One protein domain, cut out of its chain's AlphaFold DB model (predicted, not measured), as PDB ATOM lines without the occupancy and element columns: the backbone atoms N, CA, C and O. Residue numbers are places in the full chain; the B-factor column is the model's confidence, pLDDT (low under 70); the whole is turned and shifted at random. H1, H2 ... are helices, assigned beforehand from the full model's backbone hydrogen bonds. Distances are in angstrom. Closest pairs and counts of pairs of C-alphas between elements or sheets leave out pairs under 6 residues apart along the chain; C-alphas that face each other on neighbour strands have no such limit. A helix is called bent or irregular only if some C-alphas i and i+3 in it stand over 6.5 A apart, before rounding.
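What this domain is: This is residues 20 to 77 of the 104 residues of an uncharacterized protein of Candidatus Aenigmarchaeota archaeon (UniProt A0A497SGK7). The long helix H2 makes one long side, and two helices pack on different stretches of it: H1 on residues 39 to 46, H3 on residues 47 to 54. The 58 printed residues hold three named helices, H1, H2, H3 in order, and no named strand: all helix. The whole is compact, radius of gyration of the C-alphas 11.7 A, yet elongated, spanning 35 by 21 by 15 A.

Where its parts are: Find C-alpha 20 at (43.603, -10.711, 141.911), where H1, residues 20 to 33, begins and runs 19.7 A. H2, residues 39 to 55, runs 24.3 A, with a kink of 29 degrees near residue 49; it is only just irregular, C-alphas 49 and 52 being 6.54 A apart. H3, residues 63 to 75, runs 18.5 A to C-alpha 75 at (33.504, -9.726, 136.665).

How they stand to each other: H1 and H2 form a helical hairpin and touch, closest at the C-alphas of Trp 33 and Val 42, 6.2 A, at a steep tilt of 43 degrees, opposite ways. H2 and H3 form another, at a shallow tilt of 16 degrees, closest at C-alphas Leu 54 and Arg 66, 5.6 A. Residues 22 to 23 of H1 only just touch residues 69 to 72 of H3, with 3 pairs of C-alphas within 8 A. Every O i to N i+4 pair is within hydrogen-bond range in H1 and H3, and 11 of 13 in H2.

The domain as a whole: The farthest C-alphas, Lys 35 and Arg 61, are 34.6 A apart. The printed part has no cut, no link is long, and no printed residue is under 70 in pLDDT.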
ATOM      1  N   ASP A  20      43.802 -11.690 140.842       92.69
ATOM      2  CA  ASP A  20      43.603 -10.711 141.911       92.69
ATOM      3  C   ASP A  20      44.456  -9.455 141.702       92.69
ATOM      4  O   ASP A  20      43.927  -8.349 141.777       92.69
ATOM      5  N   GLU A  21      45.721  -9.594 141.294       93.19
ATOM      6  CA  GLU A  21      46.579  -8.438 140.999       93.19
ATOM      7  C   GLU A  21      46.029  -7.601 139.834       93.19
ATOM      8  O   GLU A  21      45.980  -6.368 139.897       93.19
ATOM      9  N   MET A  22      45.577  -8.257 138.758       92.88
ATOM     10  CA  MET A  22      44.951  -7.567 137.628       92.88
ATOM     11  C   MET A  22      43.686  -6.825 138.059       92.88
ATOM     12  O   MET A  22      43.437  -5.705 137.603       92.88
ATOM     13  N   ARG A  23      42.889  -7.439 138.936       93.19
ATOM     14  CA  ARG A  23      41.680  -6.838 139.491       93.19
ATOM     15  C   ARG A  23      42.012  -5.617 140.345       93.19
ATOM     16  O   ARG A  23      41.441  -4.557 140.098       93.19
ATOM     17  N   GLU A  24      42.958  -5.721 141.272       94.19
ATOM     18  CA  GLU A  24      43.371  -4.607 142.132       94.19
ATOM     19  C   GLU A  24      43.876  -3.408 141.321       94.19
ATOM     20  O   GLU A  24      43.503  -2.264 141.595       94.19
ATOM     21  N   VAL A  25      44.668  -3.655 140.271       93.69
ATOM     22  CA  VAL A  25      45.129  -2.597 139.359       93.69
ATOM     23  C   VAL A  25      43.943  -1.900 138.692       93.69
ATOM     24  O   VAL A  25      43.889  -0.670 138.664       93.69
ATOM     25  N   LEU A  26      42.974  -2.663 138.182       91.94
ATOM     26  CA  LEU A  26      41.790  -2.102 137.534       91.94
ATOM     27  C   LEU A  26      40.870  -1.365 138.518       91.94
ATOM     28  O   LEU A  26      40.301  -0.336 138.153       91.94
ATOM     29  N   GLU A  27      40.726  -1.847 139.753       92.88
ATOM     30  CA  GLU A  27      39.950  -1.179 140.807       92.88
ATOM     31  C   GLU A  27      40.599   0.138 141.236       92.88
ATOM     32  O   GLU A  27      39.913   1.159 141.370       92.88
ATOM     33  N   ARG A  28      41.928   0.149 141.381       93.12
ATOM     34  CA  ARG A  28      42.687   1.373 141.642       93.12
ATOM     35  C   ARG A  28      42.490   2.376 140.510       93.12
ATOM     36  O   ARG A  28      42.097   3.511 140.776       93.12
ATOM     37  N   ASP A  29      42.697   1.952 139.265       91.00
ATOM     38  CA  ASP A  29      42.573   2.825 138.098       91.00
ATOM     39  C   ASP A  29      41.129   3.361 137.963       91.00
ATOM     40  O   ASP A  29      40.934   4.552 137.714       91.00
ATOM     41  N   LEU A  30      40.100   2.541 138.233       90.25
ATOM     42  CA  LEU A  30      38.702   2.989 138.315       90.25
ATOM     43  C   LEU A  30      38.516   4.100 139.354       90.25
ATOM     44  O   LEU A  30      37.915   5.134 139.055       90.25
ATOM     45  N   ARG A  31      39.014   3.894 140.578       90.94
ATOM     46  CA  ARG A  31      38.866   4.847 141.686       90.94
ATOM     47  C   ARG A  31      39.588   6.160 141.401       90.94
ATOM     48  O   ARG A  31      39.049   7.228 141.691       90.94
ATOM     49  N   GLU A  32      40.796   6.095 140.853       91.19
ATOM     50  CA  GLU A  32      41.584   7.284 140.539       91.19
ATOM     51  C   GLU A  32      40.985   8.071 139.377       91.19
ATOM     52  O   GLU A  32      40.838   9.289 139.465       91.19
ATOM     53  N   TRP A  33      40.571   7.390 138.310       90.88
ATOM     54  CA  TRP A  33      40.080   8.053 137.103       90.88
ATOM     55  C   TRP A  33      38.645   8.554 137.253       90.88
ATOM     56  O   TRP A  33      38.263   9.513 136.582       90.88
ATOM     57  N   ARG A  34      37.863   7.996 138.189       89.25
ATOM     58  CA  ARG A  34      36.545   8.531 138.574       89.25
ATOM     59  C   ARG A  34      36.622   9.952 139.141       89.25
ATOM     60  O   ARG A  34      35.630  10.672 139.099       89.25
ATOM     61  N   LYS A  35      37.790  10.397 139.618       89.69
ATOM     62  CA  LYS A  35      38.010  11.801 140.009       89.69
ATOM     63  C   LYS A  35      38.019  12.756 138.807       89.69
ATOM     64  O   LYS A  35      37.869  13.956 138.991       89.69
ATOM     65  N   LEU A  36      38.225  12.233 137.595       87.69
ATOM     66  CA  LEU A  36      38.435  13.011 136.372       87.69
ATOM     67  C   LEU A  36      37.247  12.958 135.402       87.69
ATOM     68  O   LEU A  36      37.102  13.856 134.576       87.69
ATOM     69  N   ALA A  37      36.434  11.901 135.452       86.81
ATOM     70  CA  ALA A  37      35.335  11.677 134.516       86.81
ATOM     71  C   ALA A  37      34.222  10.818 135.131       86.81
ATOM     72  O   ALA A  37      34.368  10.257 136.220       86.81
ATOM     73  N   THR A  38      33.107  10.684 134.411       87.62
ATOM     74  CA  THR A  38      31.996   9.832 134.851       87.62
ATOM     75  C   THR A  38      32.384   8.355 134.857       87.62
ATOM     76  O   THR A  38      33.230   7.905 134.084       87.62
ATOM     77  N   GLU A  39      31.728   7.559 135.699       85.50
ATOM     78  CA  GLU A  39      32.006   6.123 135.808       85.50
ATOM     79  C   GLU A  39      31.886   5.389 134.459       85.50
ATOM     80  O   GLU A  39      32.712   4.533 134.140       85.50
ATOM     81  N   ALA A  40      30.903   5.761 133.634       84.19
ATOM     82  CA  ALA A  40      30.726   5.197 132.299       84.19
ATOM     83  C   ALA A  40      31.910   5.515 131.367       84.19
ATOM     84  O   ALA A  40      32.405   4.624 130.673       84.19
ATOM     85  N   GLU A  41      32.399   6.758 131.377       85.44
ATOM     86  CA  GLU A  41      33.561   7.173 130.584       85.44
ATOM     87  C   GLU A  41      34.845   6.488 131.052       85.44
ATOM     88  O   GLU A  41      35.653   6.062 130.226       85.44
ATOM     89  N   VAL A  42      35.021   6.329 132.367       88.69
ATOM     90  CA  VAL A  42      36.179   5.636 132.940       88.69
ATOM     91  C   VAL A  42      36.174   4.162 132.550       88.69
ATOM     92  O   VAL A  42      37.177   3.666 132.037       88.69
ATOM     93  N   ARG A  43      35.043   3.464 132.711       88.56
ATOM     94  CA  ARG A  43      34.904   2.059 132.292       88.56
ATOM     95  C   ARG A  43      35.169   1.895 130.796       88.56
ATOM     96  O   ARG A  43      35.866   0.963 130.393       88.56
ATOM     97  N   GLU A  44      34.666   2.805 129.959       85.94
ATOM     98  CA  GLU A  44      34.952   2.774 128.523       85.94
ATOM     99  C   GLU A  44      36.441   3.023 128.230       85.94
ATOM    100  O   GLU A  44      37.026   2.344 127.380       85.94
ATOM    101  N   ALA A  45      37.076   3.966 128.927       88.38
ATOM    102  CA  ALA A  45      38.493   4.270 128.761       88.38
ATOM    103  C   ALA A  45      39.382   3.085 129.153       88.38
ATOM    104  O   ALA A  45      40.286   2.733 128.391       88.38
ATOM    105  N   ILE A  46      39.100   2.441 130.290       89.94
ATOM    106  CA  ILE A  46      39.789   1.227 130.739       89.94
ATOM    107  C   ILE A  46      39.622   0.123 129.696       89.94
ATOM    108  O   ILE A  46      40.617  -0.405 129.204       89.94
ATOM    109  N   TYR A  47      38.387  -0.155 129.267       89.75
ATOM    110  CA  TYR A  47      38.122  -1.161 128.239       89.75
ATOM    111  C   TYR A  47      38.906  -0.894 126.944       89.75
ATOM    112  O   TYR A  47      39.521  -1.788 126.369       89.75
ATOM    113  N   ARG A  48      38.953   0.360 126.478       87.19
ATOM    114  CA  ARG A  48      39.721   0.718 125.275       87.19
ATOM    115  C   ARG A  48      41.225   0.492 125.444       87.19
ATOM    116  O   ARG A  48      41.877   0.145 124.462       87.19
ATOM    117  N   LYS A  49      41.770   0.675 126.650       88.12
ATOM    118  CA  LYS A  49      43.194   0.449 126.954       88.12
ATOM    119  C   LYS A  49      43.538  -1.025 127.152       88.12
ATOM    120  O   LYS A  49      44.677  -1.398 126.897       88.12
ATOM    121  N   THR A  50      42.578  -1.870 127.526       89.00
ATOM    122  CA  THR A  50      42.783  -3.325 127.586       89.00
ATOM    123  C   THR A  50      42.663  -4.002 126.220       89.00
ATOM    124  O   THR A  50      43.230  -5.073 126.023       89.00
ATOM    125  N   LEU A  51      42.018  -3.385 125.219       87.00
ATOM    126  CA  LEU A  51      41.892  -3.965 123.869       87.00
ATOM    127  C   LEU A  51      43.230  -4.354 123.202       87.00
ATOM    128  O   LEU A  51      43.274  -5.433 122.604       87.00
ATOM    129  N   PRO A  52      44.309  -3.546 123.263       86.38
ATOM    130  CA  PRO A  52      45.629  -3.952 122.777       86.38
ATOM    131  C   PRO A  52      46.247  -5.102 123.576       86.38
ATOM    132  O   PRO A  52      46.997  -5.882 123.008       86.38
ATOM    133  N   LEU A  53      45.922  -5.251 124.859       87.31
ATOM    134  CA  LEU A  53      46.369  -6.393 125.664       87.31
ATOM    135  C   LEU A  53      45.603  -7.662 125.258       87.31
ATOM    136  O   LEU A  53      46.167  -8.738 125.111       87.31
ATOM    137  N   LEU A  54      44.314  -7.526 124.951       86.06
ATOM    138  CA  LEU A  54      43.489  -8.643 124.500       86.06
ATOM    139  C   LEU A  54      43.747  -9.066 123.053       86.06
ATOM    140  O   LEU A  54      43.551 -10.236 122.739       86.06
ATOM    141  N   ASN A  55      44.130  -8.152 122.159       84.38
ATOM    142  CA  ASN A  55      44.220  -8.420 120.713       84.38
ATOM    143  C   ASN A  55      45.600  -8.138 120.102       84.38
ATOM    144  O   ASN A  55      45.809  -8.403 118.919       84.38
ATOM    145  N   GLY A  56      46.523  -7.557 120.864       82.75
ATOM    146  CA  GLY A  56      47.829  -7.133 120.373       82.75
ATOM    147  C   GLY A  56      48.852  -8.260 120.307       82.75
ATOM    148  O   GLY A  56      48.706  -9.326 120.904       82.75
ATOM    149  N   TYR A  57      49.927  -7.986 119.570       80.25
ATOM    150  CA  TYR A  57      50.979  -8.956 119.274       80.25
ATOM    151  C   TYR A  57      51.741  -9.427 120.524       80.25
ATOM    152  O   TYR A  57      52.035 -10.612 120.637       80.25
ATOM    153  N   TYR A  58      52.020  -8.529 121.478       79.50
ATOM    154  CA  TYR A  58      52.831  -8.846 122.662       79.50
ATOM    155  C   TYR A  58      52.144  -9.868 123.581       79.50
ATOM    156  O   TYR A  58      52.710 -10.910 123.898       79.50
ATOM    157  N   TRP A  59      50.876  -9.632 123.923       84.88
ATOM    158  CA  TRP A  59      50.102 -10.531 124.787       84.88
ATOM    159  C   TRP A  59      49.610 -11.786 124.070       84.88
ATOM    160  O   TRP A  59      49.198 -12.741 124.721       84.88
ATOM    161  N   LYS A  60      49.706 -11.856 122.735       85.38
ATOM    162  CA  LYS A  60      49.411 -13.086 121.985       85.38
ATOM    163  C   LYS A  60      50.276 -14.268 122.447       85.38
ATOM    164  O   LYS A  60      49.829 -15.403 122.333       85.38
ATOM    165  N   ARG A  61      51.478 -13.996 122.971       87.81
ATOM    166  CA  ARG A  61      52.399 -15.001 123.526       87.81
ATOM    167  C   ARG A  61      51.987 -15.518 124.913       87.81
ATOM    168  O   ARG A  61      52.522 -16.528 125.338       87.81
ATOM    169  N   TYR A  62      51.032 -14.861 125.573       89.12
ATOM    170  CA  TYR A  62      50.568 -15.171 126.928       89.12
ATOM    171  C   TYR A  62      49.044 -15.391 126.917       89.12
ATOM    172  O   TYR A  62      48.278 -14.497 127.291       89.12
ATOM    173  N   PRO A  63      48.565 -16.542 126.409       87.69
ATOM    174  CA  PRO A  63      47.133 -16.811 126.281       87.69
ATOM    175  C   PRO A  63      46.417 -16.854 127.636       87.69
ATOM    176  O   PRO A  63      45.296 -16.364 127.728       87.69
ATOM    177  N   GLU A  64      47.081 -17.356 128.677       88.88
ATOM    178  CA  GLU A  64      46.542 -17.422 130.040       88.88
ATOM    179  C   GLU A  64      46.276 -16.022 130.594       88.88
ATOM    180  O   GLU A  64      45.147 -15.710 130.953       88.88
ATOM    181  N   ALA A  65      47.256 -15.119 130.512       88.75
ATOM    182  CA  ALA A  65      47.100 -13.725 130.928       88.75
ATOM    183  C   ALA A  65      45.953 -13.001 130.198       88.75
ATOM    184  O   ALA A  65      45.260 -12.161 130.772       88.75
ATOM    185  N   ARG A  66      45.729 -13.323 128.915       90.81
ATOM    186  CA  ARG A  66      44.598 -12.776 128.145       90.81
ATOM    187  C   ARG A  66      43.262 -13.294 128.653       90.81
ATOM    188  O   ARG A  66      42.301 -12.526 128.671       90.81
ATOM    189  N   GLU A  67      43.194 -14.568 129.011       90.25
ATOM    190  CA  GLU A  67      41.971 -15.172 129.523       90.25
ATOM    191  C   GLU A  67      41.663 -14.672 130.936       90.25
ATOM    192  O   GLU A  67      40.547 -14.226 131.188       90.25
ATOM    193  N   THR A  68      42.673 -14.587 131.802       90.88
ATOM    194  CA  THR A  68      42.573 -13.944 133.116       90.88
ATOM    195  C   THR A  68      42.052 -12.515 132.988       90.88
ATOM    196  O   THR A  68      41.051 -12.158 133.606       90.88
ATOM    197  N   LEU A  69      42.641 -11.707 132.099       90.62
ATOM    198  CA  LEU A  69      42.170 -10.342 131.862       90.62
ATOM    199  C   LEU A  69      40.718 -10.301 131.359       90.62
ATOM    200  O   LEU A  69      39.963  -9.412 131.748       90.62
ATOM    201  N   ARG A  70      40.292 -11.242 130.504       90.06
ATOM    202  CA  ARG A  70      38.885 -11.327 130.073       90.06
ATOM    203  C   ARG A  70      37.954 -11.623 131.236       90.06
ATOM    204  O   ARG A  70      36.931 -10.951 131.341       90.06
ATOM    205  N   GLN A  71      38.302 -12.584 132.085       90.38
ATOM    206  CA  GLN A  71      37.501 -12.940 133.253       90.38
ATOM    207  C   GLN A  71      37.337 -11.737 134.184       90.38
ATOM    208  O   GLN A  71      36.209 -11.374 134.507       90.38
ATOM    209  N   VAL A  72      38.436 -11.047 134.504       91.62
ATOM    210  CA  VAL A  72      38.407  -9.855 135.364       91.62
ATOM    211  C   VAL A  72      37.546  -8.746 134.747       91.62
ATOM    212  O   VAL A  72      36.711  -8.151 135.424       91.62
ATOM    213  N   LEU A  73      37.676  -8.485 133.442       90.56
ATOM    214  CA  LEU A  73      36.845  -7.481 132.764       90.56
ATOM    215  C   LEU A  73      35.348  -7.825 132.810       90.56
ATOM    216  O   LEU A  73      34.524  -6.920 132.966       90.56
ATOM    217  N   VAL A  74      34.991  -9.108 132.691       89.25
ATOM    218  CA  VAL A  74      33.603  -9.582 132.807       89.25
ATOM    219  C   VAL A  74      33.091  -9.421 134.239       89.25
ATOM    220  O   VAL A  74      32.023  -8.835 134.427       89.25
ATOM    221  N   GLU A  75      33.859  -9.853 135.242       88.81
ATOM    222  CA  GLU A  75      33.504  -9.726 136.665       88.81
ATOM    223  C   GLU A  75      33.278  -8.266 137.066       88.81
ATOM    224  O   GLU A  75      32.290  -7.930 137.721       88.81
ATOM    225  N   MET A  76      34.144  -7.370 136.594       87.69
ATOM    226  CA  MET A  76      34.057  -5.938 136.873       87.69
ATOM    227  C   MET A  76      33.019  -5.207 136.006       87.69
ATOM    228  O   MET A  76      32.818  -3.998 136.159       87.69
ATOM    229  N   LYS A  77      32.344  -5.908 135.082       87.19
ATOM    230  CA  LYS A  77      31.409  -5.324 134.104       87.19
ATOM    231  C   LYS A  77      32.054  -4.164 133.322       87.19
ATOM    232  O   LYS A  77      31.433  -3.115 133.112       87.19
TER     233      LYS A  77